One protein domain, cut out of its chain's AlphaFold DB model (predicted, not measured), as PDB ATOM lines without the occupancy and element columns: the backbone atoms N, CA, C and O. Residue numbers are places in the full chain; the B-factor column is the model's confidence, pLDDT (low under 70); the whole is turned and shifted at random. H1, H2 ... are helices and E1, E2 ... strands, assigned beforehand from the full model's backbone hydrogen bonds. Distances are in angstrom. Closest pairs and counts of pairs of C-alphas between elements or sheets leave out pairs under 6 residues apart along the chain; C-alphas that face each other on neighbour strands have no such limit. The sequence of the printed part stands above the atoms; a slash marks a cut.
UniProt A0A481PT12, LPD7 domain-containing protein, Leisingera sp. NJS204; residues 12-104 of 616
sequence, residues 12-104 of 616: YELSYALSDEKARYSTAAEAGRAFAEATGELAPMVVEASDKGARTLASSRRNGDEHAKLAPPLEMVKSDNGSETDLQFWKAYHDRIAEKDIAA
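This is residues 12 to 104 of the 616 residues of the protein "LPD7 domain-containing protein" of Leisingera sp. NJS204 (UniProt A0A481PT12). A strongly twisted sheet of four strands, E2, E1, E3 and E4, forms a wall with helix H1 packed along one face and no helix over the other. The long helix H3 packs on H1, meeting the sheet near E4 with its residues 85 to 90, and the short helix H2 folds back beside the first half of H3, while a small hairpin, E5 and E6, continues the sheet beyond the end of E4. The 93 printed residues hold six named strands and three named helices, in the order E1 E2 H1 E3 E4 E5 E6 H2 H3, and the class is mixed, helices and strands. The larger sheet has the order E2 - E1 - E3 - E4 and the smaller one E5 - E6, both antiparallel throughout. The whole is compact, with a radius of gyration of the C-alphas of 13.0 A and spans of 34 by 33 by 24 A.

In the larger sheet, E2 is residues 19 to 25, 18.0 A long from first to last C-alpha, and E1 is residues 12 to 16, 13.4 A, beginning with C-alpha 12 at (242.225, 256.323, 193.452). E3 is residues 44 to 50, 19.8 A, and E4 is residues 53 to 58, 15.8 A, ending with C-alpha 58 at (236.240, 250.031, 187.337). The smaller sheet has E5, residues 60 to 63, 9.7 A, and E6, residues 66 to 69, 10.2 A. H1 is residues 28 to 37, 14.4 A, and H2 is residues 74 to 79, 8.9 A. The longest helix, H3, is residues 84 to 104, 30.4 A, and ends with C-alpha 104 at (254.650, 237.172, 177.279).

E2 and E4 are the edge strands of the larger sheet. The hairpin E1 and E2 runs at 163 degrees between directions, with N 14 and O 23 at 2.8 A. The inner strands E1 and E3 are antiparallel at 153 degrees, with N 13 and O 47 at 2.9 A and N 45 and O 15 at 2.8 A, within hydrogen-bond range. The hairpin E3 and E4 stands at 149 degrees, with N 48 and O 55 at 2.8 A. H1 is on the sheet at a height over the sheet of 8.5 A, over E1 and E3, and runs along the strands, at 5 degrees to E1 on the local plane. The closest C-alphas of H1 and E1 are those of Ala 31 and Tyr 12, 6.3 A apart. E2, H1 and E3 form a split strand-helix-strand unit, two strands running the same way with E1 between them, and its crossover is right-handed. H1 and H3 touch, closest at the C-alphas of Gly 32 and Tyr 93, 4.5 A; they run the same way at a shallow tilt of 34 degrees, only just short of steep. H1 and H3, on one face of the sheet E2 E1 E3 E4, make two layers with it, that is, helices on one face of a sheet. The closest C-alphas of H3 and E4 are those of Asp 86 and Leu 57, 7.3 A apart. H2 and H3 are a helical hairpin, at a shallow tilt of 22 degrees, opposite ways; H3 touches H2 with residues 86 to 94 alone, and the C-alphas of Val 77 and Leu 87 are closest, at 6.1 A. H2 is not on the larger sheet. E4 runs on into E5 at 50 degrees, across a break of one residue, and in the hairpin E5 and E6 N 61 and O 68 are 2.8 A apart. E5 is apart from H1, H2 and H3. In H1, H2 and H3 every O i to N i+4 pair is within hydrogen-bond range.

The two C-alphas farthest apart, those of Lys 52 and Ala 104, are 40.5 A apart. The printed part, residues 12 to 104, has no cut. No link is long, and the link from H1 to E3, with 6 residues, is short but not tight; the others are tight. The mean pLDDT of the printed part is 81.2, with 15 residues under 70: residue 52, residues 62 to 67, residue 74 and residues 76 to 82.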
ATOM      1  N   TYR A  12     242.802 257.561 193.977       90.56
ATOM      2  CA  TYR A  12     242.225 256.323 193.452       90.56
ATOM      3  C   TYR A  12     242.568 255.176 194.393       90.56
ATOM      4  O   TYR A  12     243.737 254.980 194.715       90.56
ATOM      5  N   GLU A  13     241.577 254.410 194.837       90.94
ATOM      6  CA  GLU A  13     241.781 253.227 195.678       90.94
ATOM      7  C   GLU A  13     241.404 251.970 194.888       90.94
ATOM      8  O   GLU A  13     240.252 251.801 194.485       90.94
ATOM      9  N   LEU A  14     242.384 251.093 194.669       90.19
ATOM     10  CA  LEU A  14     242.172 249.724 194.213       90.19
ATOM     11  C   LEU A  14     241.953 248.842 195.441       90.19
ATOM     12  O   LEU A  14     242.773 248.823 196.356       90.19
ATOM     13  N   SER A  15     240.852 248.104 195.439       88.25
ATOM     14  CA  SER A  15     240.482 247.149 196.482       88.25
ATOM     15  C   SER A  15     240.027 245.838 195.851       88.25
ATOM     16  O   SER A  15     239.673 245.801 194.671       88.25
ATOM     17  N   TYR A  16     240.027 244.767 196.633       87.62
ATOM     18  CA  TYR A  16     239.648 243.431 196.186       87.62
ATOM     19  C   TYR A  16     238.469 242.946 197.021       87.62
ATOM     20  O   TYR A  16     238.509 243.011 198.242       87.62
ATOM     21  N   ALA A  17     237.396 242.453 196.402       79.19
ATOM     22  CA  ALA A  17     236.231 242.023 197.185       79.19
ATOM     23  C   ALA A  17     236.502 240.755 198.022       79.19
ATOM     24  O   ALA A  17     235.747 240.452 198.943       79.19
ATOM     25  N   LEU A  18     237.564 240.015 197.689       72.19
ATOM     26  CA  LEU A  18     237.962 238.761 198.335       72.19
ATOM     27  C   LEU A  18     239.291 238.877 199.113       72.19
ATOM     28  O   LEU A  18     239.871 237.856 199.475       72.19
ATOM     29  N   SER A  19     239.786 240.098 199.357       78.56
ATOM     30  CA  SER A  19     241.002 240.368 200.143       78.56
ATOM     31  C   SER A  19     240.918 241.737 200.830       78.56
ATOM     32  O   SER A  19     240.394 242.685 200.259       78.56
ATOM     33  N   ASP A  20     241.483 241.873 202.033       77.56
ATOM     34  CA  ASP A  20     241.558 243.161 202.752       77.56
ATOM     35  C   ASP A  20     242.637 244.108 202.188       77.56
ATOM     36  O   ASP A  20     242.848 245.216 202.693       77.56
ATOM     37  N   GLU A  21     243.342 243.680 201.141       81.69
ATOM     38  CA  GLU A  21     244.387 244.459 200.493       81.69
ATOM     39  C   GLU A  21     243.813 245.673 199.749       81.69
ATOM     40  O   GLU A  21     242.832 245.593 199.003       81.69
ATOM     41  N   LYS A  22     244.453 246.827 199.956       87.12
ATOM     42  CA  LYS A  22     244.089 248.099 199.336       87.12
ATOM     43  C   LYS A  22     245.342 248.836 198.896       87.12
ATOM     44  O   LYS A  22     246.278 248.987 199.679       87.12
ATOM     45  N   ALA A  23     245.328 249.352 197.675       87.88
ATOM     46  CA  ALA A  23     246.397 250.178 197.133       87.88
ATOM     47  C   ALA A  23     245.840 251.536 196.703       87.88
ATOM     48  O   ALA A  23     244.742 251.615 196.150       87.88
ATOM     49  N   ARG A  24     246.590 252.609 196.968       89.50
ATOM     50  CA  ARG A  24     246.199 253.976 196.608       89.50
ATOM     51  C   ARG A  24     247.134 254.552 195.562       89.50
ATOM     52  O   ARG A  24     248.348 254.419 195.685       89.50
ATOM     53  N   TYR A  25     246.548 255.236 194.591       89.50
ATOM     54  CA  TYR A  25     247.239 255.880 193.483       89.50
ATOM     55  C   TYR A  25     246.830 257.349 193.414       89.50
ATOM     56  O   TYR A  25     245.693 257.703 193.736       89.50
ATOM     57  N   SER A  26     247.763 258.208 193.011       84.19
ATOM     58  CA  SER A  26     247.534 259.651 192.875       84.19
ATOM     59  C   SER A  26     247.023 260.029 191.484       84.19
ATOM     60  O   SER A  26     246.524 261.136 191.302       84.19
ATOM     61  N   THR A  27     247.113 259.124 190.502       89.69
ATOM     62  CA  THR A  27     246.677 259.378 189.123       89.69
ATOM     63  C   THR A  27     245.777 258.272 188.569       89.69
ATOM     64  O   THR A  27     245.920 257.091 188.900       89.69
ATOM     65  N   ALA A  28     244.873 258.656 187.663       88.81
ATOM     66  CA  ALA A  28     243.975 257.735 186.968       88.81
ATOM     67  C   ALA A  28     244.749 256.700 186.137       88.81
ATOM     68  O   ALA A  28     244.395 255.524 186.107       88.81
ATOM     69  N   ALA A  29     245.841 257.126 185.496       90.88
ATOM     70  CA  ALA A  29     246.678 256.254 184.682       90.88
ATOM     71  C   ALA A  29     247.351 255.149 185.518       90.88
ATOM     72  O   ALA A  29     247.334 253.984 185.123       90.88
ATOM     73  N   GLU A  30     247.902 255.480 186.690       90.25
ATOM     74  CA  GLU A  30     248.500 254.487 187.593       90.25
ATOM     75  C   GLU A  30     247.460 253.488 188.107       90.25
ATOM     76  O   GLU A  30     247.700 252.280 188.074       90.25
ATOM     77  N   ALA A  31     246.280 253.978 188.500       91.56
ATOM     78  CA  ALA A  31     245.178 253.123 188.926       91.56
ATOM     79  C   ALA A  31     244.707 252.187 187.797       91.56
ATOM     80  O   ALA A  31     244.411 251.018 188.048       91.56
ATOM     81  N   GLY A  32     244.690 252.668 186.549       91.31
ATOM     82  CA  GLY A  32     244.352 251.877 185.364       91.31
ATOM     83  C   GLY A  32     245.349 250.751 185.099       91.31
ATOM     84  O   GLY A  32     244.945 249.604 184.882       91.31
ATOM     85  N   ARG A  33     246.656 251.034 185.191       93.56
ATOM     86  CA  ARG A  33     247.708 250.005 185.058       93.56
ATOM     87  C   ARG A  33     247.631 248.977 186.183       93.56
ATOM     88  O   ARG A  33     247.694 247.782 185.909       93.56
ATOM     89  N   ALA A  34     247.432 249.420 187.422       91.81
ATOM     90  CA  ALA A  34     247.282 248.523 188.565       91.81
ATOM     91  C   ALA A  34     246.045 247.621 188.435       91.81
ATOM     92  O   ALA A  34     246.114 246.416 188.681       91.81
ATOM     93  N   PHE A  35     244.923 248.167 187.959       92.75
ATOM     94  CA  PHE A  35     243.731 247.376 187.665       92.75
ATOM     95  C   PHE A  35     243.968 246.363 186.537       92.75
ATOM     96  O   PHE A  35     243.417 245.264 186.586       92.75
ATOM     97  N   ALA A  36     244.810 246.668 185.542       90.44
ATOM     98  CA  ALA A  36     245.219 245.712 184.506       90.44
ATOM     99  C   ALA A  36     246.070 244.559 185.069       90.44
ATOM    100  O   ALA A  36     245.941 243.414 184.623       90.44
ATOM    101  N   GLU A  37     246.888 244.833 186.084       89.06
ATOM    102  CA  GLU A  37     247.744 243.844 186.748       89.06
ATOM    103  C   GLU A  37     246.995 242.942 187.727       89.06
ATOM    104  O   GLU A  37     247.319 241.758 187.810       89.06
ATOM    105  N   ALA A  38     245.971 243.469 188.398       87.75
ATOM    106  CA  ALA A  38     245.136 242.731 189.340       87.75
ATOM    107  C   ALA A  38     244.565 241.431 188.740       87.75
ATOM    108  O   ALA A  38     244.128 241.406 187.591       87.75
ATOM    109  N   THR A  39     244.496 240.343 189.502       82.38
ATOM    110  CA  THR A  39     243.868 239.101 189.019       82.38
ATOM    111  C   THR A  39     242.346 239.224 189.074       82.38
ATOM    112  O   THR A  39     241.798 239.627 190.097       82.38
ATOM    113  N   GLY A  40     241.647 238.865 187.988       76.25
ATOM    114  CA  GLY A  40     240.177 238.931 187.921       76.25
ATOM    115  C   GLY A  40     239.483 238.117 189.018       76.25
ATOM    116  O   GLY A  40     238.493 238.578 189.578       76.25
ATOM    117  N   GLU A  41     240.070 236.978 189.399       78.12
ATOM    118  CA  GLU A  41     239.608 236.080 190.467       78.12
ATOM    119  C   GLU A  41     239.443 236.762 191.828       78.12
ATOM    120  O   GLU A  41     238.567 236.377 192.592       78.12
ATOM    121  N   LEU A  42     240.228 237.804 192.124       80.25
ATOM    122  CA  LEU A  42     240.140 238.549 193.387       80.25
ATOM    123  C   LEU A  42     239.052 239.634 193.374       80.25
ATOM    124  O   LEU A  42     238.918 240.392 194.336       80.25
ATOM    125  N   ALA A  43     238.284 239.714 192.283       83.44
ATOM    126  CA  ALA A  43     237.239 240.702 192.056       83.44
ATOM    127  C   ALA A  43     237.711 242.143 192.352       83.44
ATOM    128  O   ALA A  43     237.167 242.801 193.246       83.44
ATOM    129  N   PRO A  44     238.735 242.641 191.631       88.12
ATOM    130  CA  PRO A  44     239.253 243.982 191.846       88.12
ATOM    131  C   PRO A  44     238.207 245.050 191.511       88.12
ATOM    132  O   PRO A  44     237.400 244.896 190.581       88.12
ATOM    133  N   MET A  45     238.267 246.156 192.247       88.50
ATOM    134  CA  MET A  45     237.452 247.351 192.064       88.50
ATOM    135  C   MET A  45     238.290 248.607 192.317       88.50
ATOM    136  O   MET A  45     238.984 248.696 193.330       88.50
ATOM    137  N   VAL A  46     238.182 249.590 191.422       91.88
ATOM    138  CA  VAL A  46     238.793 250.914 191.579       91.88
ATOM    139  C   VAL A  46     237.723 251.953 191.856       91.88
ATOM    140  O   VAL A  46     236.765 252.101 191.091       91.88
ATOM    141  N   VAL A  47     237.923 252.706 192.931       88.12
ATOM    142  CA  VAL A  47     237.097 253.851 193.311       88.12
ATOM    143  C   VAL A  47     237.941 255.116 193.229       88.12
ATOM    144  O   VAL A  47     239.029 255.178 193.795       88.12
ATOM    145  N   GLU A  48     237.436 256.129 192.538       88.75
ATOM    146  CA  GLU A  48     237.974 257.486 192.566       88.75
ATOM    147  C   GLU A  48     237.292 258.265 193.685       88.75
ATOM    148  O   GLU A  48     236.068 258.407 193.699       88.75
ATOM    149  N   ALA A  49     238.085 258.778 194.616       83.56
ATOM    150  CA  ALA A  49     237.659 259.702 195.647       83.56
ATOM    151  C   ALA A  49     238.034 261.131 195.239       83.56
ATOM    152  O   ALA A  49     239.187 261.423 194.920       83.56
ATOM    153  N   SER A  50     237.050 262.023 195.282       79.94
ATOM    154  CA  SER A  50     237.221 263.458 195.069       79.94
ATOM    155  C   SER A  50     236.517 264.240 196.177       79.94
ATOM    156  O   SER A  50     235.672 263.696 196.893       79.94
ATOM    157  N   ASP A  51     236.765 265.546 196.253       71.62
ATOM    158  CA  ASP A  51     236.068 266.448 197.184       71.62
ATOM    159  C   ASP A  51     234.537 266.467 196.977       71.62
ATOM    160  O   ASP A  51     233.786 266.881 197.858       71.62
ATOM    161  N   LYS A  52     234.057 266.007 195.810       69.75
ATOM    162  CA  LYS A  52     232.631 265.908 195.454       69.75
ATOM    163  C   LYS A  52     232.011 264.544 195.782       69.75
ATOM    164  O   LYS A  52     230.822 264.351 195.537       69.75
ATOM    165  N   GLY A  53     232.791 263.607 196.324       74.69
ATOM    166  CA  GLY A  53     232.367 262.245 196.649       74.69
ATOM    167  C   GLY A  53     233.213 261.175 195.960       74.69
ATOM    168  O   GLY A  53     234.144 261.475 195.208       74.69
ATOM    169  N   ALA A  54     232.880 259.914 196.236       82.69
ATOM    170  CA  ALA A  54     233.553 258.747 195.678       82.69
ATOM    171  C   ALA A  54     232.700 258.084 194.586       82.69
ATOM    172  O   ALA A  54     231.502 257.874 194.783       82.69
ATOM    173  N   ARG A  55     233.315 257.737 193.451       85.44
ATOM    174  CA  ARG A  55     232.669 257.015 192.344       85.44
ATOM    175  C   ARG A  55     233.475 255.785 191.941       85.44
ATOM    176  O   ARG A  55     234.700 255.814 191.927       85.44
ATOM    177  N   THR A  56     232.793 254.700 191.591       87.62
ATOM    178  CA  THR A  56     233.446 253.498 191.058       87.62
ATOM    179  C   THR A  56     233.836 253.729 189.602       87.62
ATOM    180  O   THR A  56     232.965 253.980 188.773       87.62
ATOM    181  N   LEU A  57     235.129 253.623 189.291       84.44
ATOM    182  CA  LEU A  57     235.656 253.757 187.928       84.44
ATOM    183  C   LEU A  57     235.737 252.424 187.193       84.44
ATOM    184  O   LEU A  57     235.456 252.350 185.999       84.44
ATOM    185  N   ALA A  58     236.111 251.363 187.905       87.00
ATOM    186  CA  ALA A  58     236.240 250.031 187.337       87.00
ATOM    187  C   ALA A  58     235.845 248.975 188.367       87.00
ATOM    188  O   ALA A  58     236.093 249.128 189.562       87.00
ATOM    189  N   SER A  59     235.225 247.895 187.908       86.50
ATOM    190  CA  SER A  59     234.818 246.780 188.760       86.50
ATOM    191  C   SER A  59     234.871 245.467 187.987       86.50
ATOM    192  O   SER A  59     235.052 245.443 186.767       86.50
ATOM    193  N   SER A  60     234.719 244.361 188.701       83.44
ATOM    194  CA  SER A  60     234.655 243.026 188.110       83.44
ATOM    195  C   SER A  60     233.249 242.450 188.260       83.44
ATOM    196  O   SER A  60     232.581 242.695 189.263       83.44
ATOM    197  N   ARG A  61     232.790 241.673 187.273       78.19
ATOM    198  CA  ARG A  61     231.501 240.964 187.306       78.19
ATOM    199  C   ARG A  61     231.738 239.467 187.456       78.19
ATOM    200  O   ARG A  61     232.641 238.904 186.845       78.19
ATOM    201  N   ARG A  62     230.876 238.824 188.238       69.56
ATOM    202  CA  ARG A  62     230.811 237.369 188.351       69.56
ATOM    203  C   ARG A  62     229.945 236.792 187.229       69.56
ATOM    204  O   ARG A  62     228.802 237.220 187.065       69.56
ATOM    205  N   ASN A  63     230.486 235.843 186.473       60.62
ATOM    206  CA  ASN A  63     229.773 235.076 185.455       60.62
ATOM    207  C   ASN A  63     229.911 233.581 185.788       60.62
ATOM    208  O   ASN A  63     230.925 232.962 185.484       60.62
ATOM    209  N   GLY A  64     228.918 233.018 186.482       64.44
ATOM    210  CA  GLY A  64     229.029 231.671 187.055       64.44
ATOM    211  C   GLY A  64     230.074 231.609 188.178       64.44
ATOM    212  O   GLY A  64     229.971 232.358 189.156       64.44
ATOM    213  N   ASP A  65     231.070 230.734 188.030       55.81
ATOM    214  CA  ASP A  65     232.190 230.582 188.976       55.81
ATOM    215  C   ASP A  65     233.413 231.450 188.626       55.81
ATOM    216  O   ASP A  65     234.334 231.562 189.432       55.81
ATOM    217  N   GLU A  66     233.410 232.127 187.474       55.47
ATOM    218  CA  GLU A  66     234.520 232.975 187.030       55.47
ATOM    219  C   GLU A  66     234.252 234.469 187.285       55.47
ATOM    220  O   GLU A  66     233.136 234.976 187.114       55.47
ATOM    221  N   HIS A  67     235.297 235.202 187.678       68.94
ATOM    222  CA  HIS A  67     235.272 236.658 187.831       68.94
ATOM    223  C   HIS A  67     236.027 237.327 186.675       68.94
ATOM    224  O   HIS A  67     237.234 237.146 186.517       68.94
ATOM    225  N   ALA A  68     235.322 238.144 185.889       74.69
ATOM    226  CA  ALA A  68     235.888 238.883 184.764       74.69
ATOM    227  C   ALA A  68     235.861 240.396 185.031       74.69
ATOM    228  O   ALA A  68     234.852 240.942 185.487       74.69
ATOM    229  N   LYS A  69     236.962 241.094 184.729       82.88
ATOM    230  CA  LYS A  69     237.023 242.562 184.818       82.88
ATOM    231  C   LYS A  69     236.119 243.186 183.757       82.88
ATOM    232  O   LYS A  69     236.149 242.777 182.598       82.88
ATOM    233  N   LEU A  70     235.348 244.203 184.134       79.31
ATOM    234  CA  LEU A  70     234.521 244.964 183.201       79.31
ATOM    235  C   LEU A  70     235.352 246.095 182.591       79.31
ATOM    236  O   LEU A  70     235.356 247.205 183.113       79.31
ATOM    237  N   ALA A  71     236.074 245.799 181.510       83.31
ATOM    238  CA  ALA A  71     236.851 246.790 180.770       83.31
ATOM    239  C   ALA A  71     236.177 247.124 179.425       83.31
ATOM    240  O   ALA A  71     236.063 246.232 178.579       83.31
ATOM    241  N   PRO A  72     235.723 248.371 179.194       80.88
ATOM    242  CA  PRO A  72     235.204 248.789 177.897       80.88
ATOM    243  C   PRO A  72     236.324 248.809 176.841       80.88
ATOM    244  O   PRO A  72     237.487 249.061 177.178       80.88
ATOM    245  N   PRO A  73     236.014 248.566 175.557       79.06
ATOM    246  CA  PRO A  73     237.007 248.662 174.494       79.06
ATOM    247  C   PRO A  73     237.483 250.112 174.327       79.06
ATOM    248  O   PRO A  73     236.692 251.050 174.426       79.06
ATOM    249  N   LEU A  74     238.776 250.299 174.038       69.69
ATOM    250  CA  LEU A  74     239.414 251.620 173.970       69.69
ATOM    251  C   LEU A  74     238.725 252.581 172.977       69.69
ATOM    252  O   LEU A  74     238.652 253.779 173.229       69.69
ATOM    253  N   GLU A  75     238.167 252.058 171.883       70.12
ATOM    254  CA  GLU A  75     237.427 252.843 170.881       70.12
ATOM    255  C   GLU A  75     236.083 253.379 171.402       70.12
ATOM    256  O   GLU A  75     235.659 254.471 171.025       70.12
ATOM    257  N   MET A  76     235.441 252.662 172.330       67.94
ATOM    258  CA  MET A  76     234.222 253.128 173.001       67.94
ATOM    259  C   MET A  76     234.545 254.230 174.014       67.94
ATOM    260  O   MET A  76     233.833 255.220 174.087       67.94
ATOM    261  N   VAL A  77     235.672 254.119 174.726       68.25
ATOM    262  CA  VAL A  77     236.111 255.148 175.688       68.25
ATOM    263  C   VAL A  77     236.503 256.462 174.999       68.25
ATOM    264  O   VAL A  77     236.321 257.529 175.570       68.25
ATOM    265  N   LYS A  78     237.034 256.401 173.770       65.62
ATOM    266  CA  LYS A  78     237.394 257.593 172.976       65.62
ATOM    267  C   LYS A  78     236.194 258.292 172.326       65.62
ATOM    268  O   LYS A  78     236.309 259.463 171.978       65.62
ATOM    269  N   SER A  79     235.108 257.560 172.074       59.25
ATOM    270  CA  SER A  79     233.908 258.072 171.395       59.25
ATOM    271  C   SER A  79     232.827 258.542 172.365       59.25
ATOM    272  O   SER A  79     232.011 259.386 171.998       59.25
ATOM    273  N   ASP A  80     232.838 258.037 173.598       55.28
ATOM    274  CA  ASP A  80     232.020 258.559 174.686       55.28
ATOM    275  C   ASP A  80     232.621 259.894 175.170       55.28
ATOM    276  O   ASP A  80     233.834 259.995 175.360       55.28
ATOM    277  N   ASN A  81     231.805 260.933 175.385       52.09
ATOM    278  CA  ASN A  81     232.240 262.227 175.952       52.09
ATOM    279  C   ASN A  81     232.565 262.089 177.464       52.09
ATOM    280  O   ASN A  81     232.102 262.878 178.292       52.09
ATOM    281  N   GLY A  82     233.297 261.037 177.838       61.34
ATOM    282  CA  GLY A  82     233.689 260.713 179.204       61.34
ATOM    283  C   GLY A  82     234.622 261.765 179.798       61.34
ATOM    284  O   GLY A  82     235.202 262.589 179.087       61.34
ATOM    285  N   SER A  83     234.772 261.757 181.126       74.06
ATOM    286  CA  SER A  83     235.709 262.684 181.763       74.06
ATOM    287  C   SER A  83     237.141 262.380 181.305       74.06
ATOM    288  O   SER A  83     237.486 261.222 181.058       74.06
ATOM    289  N   GLU A  84     237.992 263.405 181.211       80.25
ATOM    290  CA  GLU A  84     239.411 263.247 180.844       80.25
ATOM    291  C   GLU A  84     240.108 262.187 181.718       80.25
ATOM    292  O   GLU A  84     240.941 261.412 181.247       80.25
ATOM    293  N   THR A  85     239.675 262.088 182.973       82.56
ATOM    294  CA  THR A  85     240.076 261.096 183.964       82.56
ATOM    295  C   THR A  85     239.765 259.653 183.548       82.56
ATOM    296  O   THR A  85     240.617 258.772 183.678       82.56
ATOM    297  N   ASP A  86     238.575 259.404 182.997       83.62
ATOM    298  CA  ASP A  86     238.133 258.066 182.576       83.62
ATOM    299  C   ASP A  86     238.923 257.606 181.340       83.62
ATOM    300  O   ASP A  86     239.342 256.449 181.241       83.62
ATOM    301  N   LEU A  87     239.205 258.540 180.426       83.56
ATOM    302  CA  LEU A  87     240.017 258.280 179.240       83.56
ATOM    303  C   LEU A  87     241.477 257.976 179.607       83.56
ATOM    304  O   LEU A  87     242.062 257.039 179.059       83.56
ATOM    305  N   GLN A  88     242.053 258.710 180.564       87.44
ATOM    306  CA  GLN A  88     243.399 258.433 181.081       87.44
ATOM    307  C   GLN A  88     243.485 257.065 181.772       87.44
ATOM    308  O   GLN A  88     244.438 256.322 181.526       87.44
ATOM    309  N   PHE A  89     242.485 256.704 182.585       92.69
ATOM    310  CA  PHE A  89     242.422 255.409 183.270       92.69
ATOM    311  C   PHE A  89     242.393 254.237 182.279       92.69
ATOM    312  O   PHE A  89     243.247 253.347 182.325       92.69
ATOM    313  N   TRP A  90     241.435 254.236 181.349       90.44
ATOM    314  CA  TRP A  90     241.238 253.103 180.443       90.44
ATOM    315  C   TRP A  90     242.316 253.001 179.369       90.44
ATOM    316  O   TRP A  90     242.682 251.890 178.987       90.44
ATOM    317  N   LYS A  91     242.880 254.128 178.914       89.00
ATOM    318  CA  LYS A  91     244.045 254.101 178.025       89.00
ATOM    319  C   LYS A  91     245.225 253.400 178.697       89.00
ATOM    320  O   LYS A  91     245.776 252.466 178.127       89.00
ATOM    321  N   ALA A  92     245.543 253.777 179.935       91.31
ATOM    322  CA  ALA A  92     246.643 253.170 180.677       91.31
ATOM    323  C   ALA A  92     246.395 251.684 181.009       91.31
ATOM    324  O   ALA A  92     247.331 250.885 180.989       91.31
ATOM    325  N   TYR A  93     245.139 251.297 181.263       92.94
ATOM    326  CA  TYR A  93     244.740 249.893 181.399       92.94
ATOM    327  C   TYR A  93     245.057 249.087 180.129       92.94
ATOM    328  O   TYR A  93     245.734 248.061 180.206       92.94
ATOM    329  N   HIS A  94     244.606 249.557 178.961       88.50
ATOM    330  CA  HIS A  94     244.800 248.857 177.684       88.50
ATOM    331  C   HIS A  94     246.267 248.825 177.251       88.50
ATOM    332  O   HIS A  94     246.747 247.771 176.831       88.50
ATOM    333  N   ASP A  95     247.002 249.924 177.441       90.06
ATOM    334  CA  ASP A  95     248.446 249.978 177.183       90.06
ATOM    335  C   ASP A  95     249.185 248.917 178.021       90.06
ATOM    336  O   ASP A  95     250.057 248.209 177.515       90.06
ATOM    337  N   ARG A  96     248.787 248.718 179.287       92.50
ATOM    338  CA  ARG A  96     249.401 247.706 180.161       92.50
ATOM    339  C   ARG A  96     249.063 246.269 179.762       92.50
ATOM    340  O   ARG A  96     249.914 245.393 179.910       92.50
ATOM    341  N   ILE A  97     247.851 246.007 179.272       88.38
ATOM    342  CA  ILE A  97     247.494 244.690 178.720       88.38
ATOM    343  C   ILE A  97     248.353 244.392 177.483       88.38
ATOM    344  O   ILE A  97     248.983 243.338 177.433       88.38
ATOM    345  N   ALA A  98     248.492 245.353 176.566       84.81
ATOM    346  CA  ALA A  98     249.335 245.204 175.380       84.81
ATOM    347  C   ALA A  98     250.819 244.981 175.730       84.81
ATOM    348  O   ALA A  98     251.472 244.110 175.156       84.81
ATOM    349  N   GLU A  99     251.359 245.709 176.715       88.31
ATOM    350  CA  GLU A  99     252.717 245.480 177.228       88.31
ATOM    351  C   GLU A  99     252.903 244.057 177.777       88.31
ATOM    352  O   GLU A  99     253.951 243.448 177.559       88.31
ATOM    353  N   LYS A 100     251.907 243.517 178.494       84.25
ATOM    354  CA  LYS A 100     251.952 242.148 179.029       84.25
ATOM    355  C   LYS A 100     251.907 241.109 177.917       84.25
ATOM    356  O   LYS A 100     252.644 240.131 177.996       84.25
ATOM    357  N   ASP A 101     251.110 241.344 176.882       79.19
ATOM    358  CA  ASP A 101     251.024 240.457 175.724       79.19
ATOM    359  C   ASP A 101     252.340 240.436 174.935       79.19
ATOM    360  O   ASP A 101     252.785 239.373 174.504       79.19
ATOM    361  N   ILE A 102     253.007 241.587 174.801       76.69
ATOM    362  CA  ILE A 102     254.333 241.700 174.174       76.69
ATOM    363  C   ILE A 102     255.411 241.044 175.054       76.69
ATOM    364  O   ILE A 102     256.258 240.305 174.553       76.69
ATOM    365  N   ALA A 103     255.377 241.256 176.373       75.31
ATOM    366  CA  ALA A 103     256.328 240.652 177.307       75.31
ATOM    367  C   ALA A 103     256.169 239.123 177.416       75.31
ATOM    368  O   ALA A 103     257.166 238.413 177.559       75.31
ATOM    369  N   ALA A 104     254.941 238.606 177.301       71.94
ATOM    370  CA  ALA A 104     254.650 237.172 177.279       71.94
ATOM    371  C   ALA A 104     255.159 236.474 176.005       71.94
ATOM    372  O   ALA A 104     255.396 235.267 176.024       71.94
TER     373      ALA A 104